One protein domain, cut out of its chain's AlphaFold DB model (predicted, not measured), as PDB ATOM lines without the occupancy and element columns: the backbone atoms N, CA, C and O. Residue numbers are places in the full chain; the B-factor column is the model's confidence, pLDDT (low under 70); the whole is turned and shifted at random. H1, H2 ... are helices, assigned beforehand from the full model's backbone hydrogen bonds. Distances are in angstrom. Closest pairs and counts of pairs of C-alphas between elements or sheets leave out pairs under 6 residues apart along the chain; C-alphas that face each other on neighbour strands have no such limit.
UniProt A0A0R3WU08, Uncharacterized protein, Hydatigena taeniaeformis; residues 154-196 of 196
ATOM      1  N   ASN A 154     240.609 507.895 468.850       70.75
ATOM      2  CA  ASN A 154     240.288 506.477 469.026       70.75
ATOM      3  C   ASN A 154     241.452 505.696 469.673       70.75
ATOM      4  O   ASN A 154     241.333 504.496 469.896       70.75
ATOM      5  N   GLY A 155     242.589 506.351 469.939       75.50
ATOM      6  CA  GLY A 155     243.710 505.762 470.667       75.50
ATOM      7  C   GLY A 155     243.402 505.575 472.156       75.50
ATOM      8  O   GLY A 155     242.503 506.211 472.703       75.50
ATOM      9  N   HIS A 156     244.187 504.719 472.814       65.44
ATOM     10  CA  HIS A 156     243.965 504.255 474.191       65.44
ATOM     11  C   HIS A 156     243.730 505.385 475.215       65.44
ATOM     12  O   HIS A 156     242.841 505.275 476.054       65.44
ATOM     13  N   ASP A 157     244.450 506.505 475.106       71.81
ATOM     14  CA  ASP A 157     244.362 507.597 476.089       71.81
ATOM     15  C   ASP A 157     243.200 508.577 475.821       71.81
ATOM     16  O   ASP A 157     242.775 509.309 476.715       71.81
ATOM     17  N   GLY A 158     242.673 508.604 474.590       75.38
ATOM     18  CA  GLY A 158     241.621 509.534 474.156       75.38
ATOM     19  C   GLY A 158     240.237 508.902 474.004       75.38
ATOM     20  O   GLY A 158     239.237 509.621 474.073       75.38
ATOM     21  N   ALA A 159     240.169 507.579 473.831       81.12
ATOM     22  CA  ALA A 159     238.943 506.868 473.469       81.12
ATOM     23  C   ALA A 159     237.845 506.994 474.533       81.12
ATOM     24  O   ALA A 159     236.698 507.295 474.201       81.12
ATOM     25  N   GLU A 160     238.190 506.845 475.815       85.19
ATOM     26  CA  GLU A 160     237.212 506.951 476.907       85.19
ATOM     27  C   GLU A 160     236.671 508.376 477.063       85.19
ATOM     28  O   GLU A 160     235.462 508.577 477.209       85.19
ATOM     29  N   ILE A 161     237.546 509.382 476.948       86.62
ATOM     30  CA  ILE A 161     237.143 510.794 476.979       86.62
ATOM     31  C   ILE A 161     236.215 511.087 475.798       86.62
ATOM     32  O   ILE A 161     235.155 511.689 475.972       86.62
ATOM     33  N   PHE A 162     236.577 510.627 474.600       84.56
ATOM     34  CA  PHE A 162     235.783 510.841 473.399       84.56
ATOM     35  C   PHE A 162     234.398 510.189 473.502       84.56
ATOM     36  O   PHE A 162     233.387 510.848 473.255       84.56
ATOM     37  N   LYS A 163     234.331 508.933 473.953       84.00
ATOM     38  CA  LYS A 163     233.076 508.197 474.162       84.00
ATOM     39  C   LYS A 163     232.160 508.895 475.166       84.00
ATOM     40  O   LYS A 163     230.947 508.954 474.955       84.00
ATOM     41  N   GLN A 164     232.718 509.441 476.246       87.81
ATOM     42  CA  GLN A 164     231.944 510.185 477.238       87.81
ATOM     43  C   GLN A 164     231.390 511.493 476.658       87.81
ATOM     44  O   GLN A 164     230.193 511.751 476.783       87.81
ATOM     45  N   VAL A 165     232.217 512.263 475.941       86.50
ATOM     46  CA  VAL A 165     231.778 513.485 475.246       86.50
ATOM     47  C   VAL A 165     230.638 513.178 474.271       86.50
ATOM     48  O   VAL A 165     229.643 513.898 474.257       86.50
ATOM     49  N   GLN A 166     230.723 512.088 473.501       82.44
ATOM     50  CA  GLN A 166     229.649 511.689 472.585       82.44
ATOM     51  C   GLN A 166     228.333 511.382 473.311       82.44
ATOM     52  O   GLN A 166     227.276 511.848 472.884       82.44
ATOM     53  N   LYS A 167     228.386 510.634 474.420       84.75
ATOM     54  CA  LYS A 167     227.195 510.333 475.230       84.75
ATOM     55  C   LYS A 167     226.556 511.596 475.797       84.75
ATOM     56  O   LYS A 167     225.331 511.701 475.806       84.75
ATOM     57  N   ASP A 168     227.369 512.529 476.279       87.00
ATOM     58  CA  ASP A 168     226.867 513.744 476.914       87.00
ATOM     59  C   ASP A 168     226.309 514.735 475.893       87.00
ATOM     60  O   ASP A 168     225.266 515.328 476.156       87.00
ATOM     61  N   LEU A 169     226.905 514.841 474.698       82.81
ATOM     62  CA  LEU A 169     226.357 515.649 473.602       82.81
ATOM     63  C   LEU A 169     224.920 515.239 473.265       82.81
ATOM     64  O   LEU A 169     224.042 516.094 473.226       82.81
ATOM     65  N   VAL A 170     224.647 513.938 473.122       79.50
ATOM     66  CA  VAL A 170     223.293 513.413 472.852       79.50
ATOM     67  C   VAL A 170     222.304 513.742 473.982       79.50
ATOM     68  O   VAL A 170     221.101 513.813 473.767       79.50
ATOM     69  N   ARG A 171     222.769 513.982 475.207       81.81
ATOM     70  CA  ARG A 171     221.891 514.349 476.331       81.81
ATOM     71  C   ARG A 171     221.604 515.849 476.402       81.81
ATOM     72  O   ARG A 171     220.734 516.253 477.172       81.81
ATOM     73  N   MET A 172     222.328 516.681 475.650       82.56
ATOM     74  CA  MET A 172     222.181 518.132 475.725       82.56
ATOM     75  C   MET A 172     220.910 518.609 475.007       82.56
ATOM     76  O   MET A 172     220.744 518.352 473.813       82.56
ATOM     77  N   PRO A 173     220.036 519.384 475.683       70.69
ATOM     78  CA  PRO A 173     218.772 519.838 475.105       70.69
ATOM     79  C   PRO A 173     218.963 520.807 473.932       70.69
ATOM     80  O   PRO A 173     218.088 520.939 473.087       70.69
ATOM     81  N   MET A 174     220.136 521.435 473.840       64.88
ATOM     82  CA  MET A 174     220.513 522.373 472.778       64.88
ATOM     83  C   MET A 174     220.519 521.712 471.390       64.88
ATOM     84  O   MET A 174     220.333 522.388 470.382       64.88
ATOM     85  N   LEU A 175     220.709 520.387 471.330       65.06
ATOM     86  CA  LEU A 175     220.655 519.630 470.081       65.06
ATOM     87  C   LEU A 175     219.222 519.296 469.644       65.06
ATOM     88  O   LEU A 175     219.028 518.952 468.483       65.06
ATOM     89  N   LEU A 176     218.202 519.447 470.505       62.12
ATOM     90  CA  LEU A 176     216.807 519.252 470.079       62.12
ATOM     91  C   LEU A 176     216.391 520.281 469.021       62.12
ATOM     92  O   LEU A 176     215.600 519.959 468.140       62.12
ATOM     93  N   ASN A 177     216.950 521.492 469.075       62.84
ATOM     94  CA  ASN A 177     216.695 522.535 468.078       62.84
ATOM     95  C   ASN A 177     217.478 522.307 466.768       62.84
ATOM     96  O   ASN A 177     217.233 522.992 465.776       62.84
ATOM     97  N   ARG A 178     218.410 521.345 466.753       68.06
ATOM     98  CA  ARG A 178     219.244 520.940 465.611       68.06
ATOM     99  C   ARG A 178     219.178 519.425 465.424       68.06
ATOM    100  O   ARG A 178     220.174 518.714 465.577       68.06
ATOM    101  N   GLN A 179     217.970 518.939 465.118       66.50
ATOM    102  CA  GLN A 179     217.688 517.516 464.875       66.50
ATOM    103  C   GLN A 179     218.612 516.909 463.810       66.50
ATOM    104  O   GLN A 179     219.039 515.768 463.963       66.50
ATOM    105  N   ASP A 180     219.005 517.710 462.815       68.75
ATOM    106  CA  ASP A 180     219.990 517.368 461.788       68.75
ATOM    107  C   ASP A 180     221.322 516.891 462.386       68.75
ATOM    108  O   ASP A 180     221.850 515.852 462.000       68.75
ATOM    109  N   ILE A 181     221.851 517.618 463.370       69.50
ATOM    110  CA  ILE A 181     223.114 517.276 464.036       69.50
ATOM    111  C   ILE A 181     222.899 516.151 465.056       69.50
ATOM    112  O   ILE A 181     223.753 515.277 465.218       69.50
ATOM    113  N   PHE A 182     221.763 516.168 465.753       71.75
ATOM    114  CA  PHE A 182     221.439 515.185 466.781       71.75
ATOM    115  C   PHE A 182     221.377 513.759 466.229       71.75
ATOM    116  O   PHE A 182     222.035 512.869 466.768       71.75
ATOM    117  N   GLU A 183     220.611 513.540 465.158       70.19
ATOM    118  CA  GLU A 183     220.424 512.213 464.556       70.19
ATOM    119  C   GLU A 183     221.761 511.620 464.127       70.19
ATOM    120  O   GLU A 183     222.094 510.477 464.420       70.19
ATOM    121  N   VAL A 184     222.566 512.457 463.501       70.44
ATOM    122  CA  VAL A 184     223.886 512.152 462.987       70.44
ATOM    123  C   VAL A 184     224.852 511.732 464.120       70.44
ATOM    124  O   VAL A 184     225.493 510.678 464.046       70.44
ATOM    125  N   LEU A 185     224.897 512.475 465.232       71.50
ATOM    126  CA  LEU A 185     225.683 512.095 466.416       71.50
ATOM    127  C   LEU A 185     225.158 510.823 467.094       71.50
ATOM    128  O   LEU A 185     225.948 509.999 467.565       71.50
ATOM    129  N   TYR A 186     223.839 510.652 467.119       72.06
ATOM    130  CA  TYR A 186     223.186 509.484 467.691       72.06
ATOM    131  C   TYR A 186     223.550 508.207 466.922       72.06
ATOM    132  O   TYR A 186     224.008 507.242 467.539       72.06
ATOM    133  N   GLN A 187     223.471 508.216 465.585       70.12
ATOM    134  CA  GLN A 187     223.842 507.060 464.756       70.12
ATOM    135  C   GLN A 187     225.317 506.665 464.933       70.12
ATOM    136  O   GLN A 187     225.636 505.488 465.093       70.12
ATOM    137  N   ASN A 188     226.227 507.641 465.012       67.94
ATOM    138  CA  ASN A 188     227.645 507.371 465.274       67.94
ATOM    139  C   ASN A 188     227.906 506.717 466.634       67.94
ATOM    140  O   ASN A 188     228.866 505.956 466.772       67.94
ATOM    141  N   SER A 189     227.101 507.041 467.648       68.38
ATOM    142  CA  SER A 189     227.233 506.442 468.980       68.38
ATOM    143  C   SER A 189     226.799 504.971 469.000       68.38
ATOM    144  O   SER A 189     227.386 504.162 469.721       68.38
ATOM    145  N   LEU A 190     225.816 504.610 468.166       66.31
ATOM    146  CA  LEU A 190     225.348 503.234 468.009       66.31
ATOM    147  C   LEU A 190     226.353 502.380 467.227       66.31
ATOM    148  O   LEU A 190     226.691 501.291 467.682       66.31
ATOM    149  N   ASN A 191     226.901 502.898 466.122       62.72
ATOM    150  CA  ASN A 191     227.841 502.157 465.270       62.72
ATOM    151  C   ASN A 191     229.172 501.820 465.972       62.72
ATOM    152  O   ASN A 191     229.766 500.787 465.701       62.72
ATOM    153  N   GLN A 192     229.628 502.636 466.929       58.28
ATOM    154  CA  GLN A 192     230.810 502.301 467.744       58.28
ATOM    155  C   GLN A 192     230.548 501.206 468.792       58.28
ATOM    156  O   GLN A 192     231.489 500.703 469.401       58.28
ATOM    157  N   SER A 193     229.284 500.856 469.044       54.31
ATOM    158  CA  SER A 193     228.910 499.816 470.010       54.31
ATOM    159  C   SER A 193     228.811 498.423 469.375       54.31
ATOM    160  O   SER A 193     228.666 497.448 470.104       54.31
ATOM    161  N   THR A 194     228.870 498.322 468.042       50.44
ATOM    162  CA  THR A 194     228.765 497.056 467.293       50.44
ATOM    163  C   THR A 194     230.112 496.466 466.867       50.44
ATOM    164  O   THR A 194     230.133 495.340 466.384       50.44
ATOM    165  N   ASP A 195     231.221 497.185 467.071       44.22
ATOM    166  CA  ASP A 195     232.584 496.758 466.699       44.22
ATOM    167  C   ASP A 195     233.356 496.060 467.847       44.22
ATOM    168  O   ASP A 195     234.587 496.022 467.843       44.22
ATOM    169  N   THR A 196     232.653 495.500 468.840       41.94
ATOM    170  CA  THR A 196     233.241 494.657 469.907       41.94
ATOM    171  C   THR A 196     232.744 493.229 469.844       41.94
ATOM    172  O   THR A 196     231.502 493.069 469.812       41.94
TER     173      THR A 196
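What this domain is: This is residues 154 to 196 of the 196 residues of an uncharacterized protein of Hydatigena taeniaeformis (UniProt A0A0R3WU08). The model is a helical hairpin: H1 runs out, a short loop turns the chain, and H2 folds back beside it at a slant, with an arm at residues 155 to 161 that sticks out. The printed part has 43 residues with two named helices, H1 then H2, and no named strand; its class is all helix. It is only just loose, close to compact, with a radius of gyration of the C-alphas of 11.2 A, and elongated, spanning 33 by 19 by 11 A.

Where its parts are: Find C-alpha 159 at (238.943, 506.868, 473.469); from there H1, residues 159 to 171, runs 18.8 A. H2, residues 179 to 191, runs 18.4 A and ends at C-alpha 191, at (227.841, 502.157, 465.270).

How they stand to each other: H1 touches H2 with residues 166 to 170 alone; look at the closest C-alphas, those of Val 170 and Tyr 186, 6.5 A apart. This helical hairpin has a steep tilt of 40 degrees, opposite ways. In H1 every O i to N i+4 pair is within hydrogen-bond range, in H2 8 of 9.

The domain as a whole: The farthest C-alphas, those of His 156 and Asn 177, are 33.4 A apart. The printed part has no cut, and the link from H1 to H2 is short. Look for pLDDT under 70 at residue 156, residues 174 to 181 and residues 188 to 196, where the chain ends.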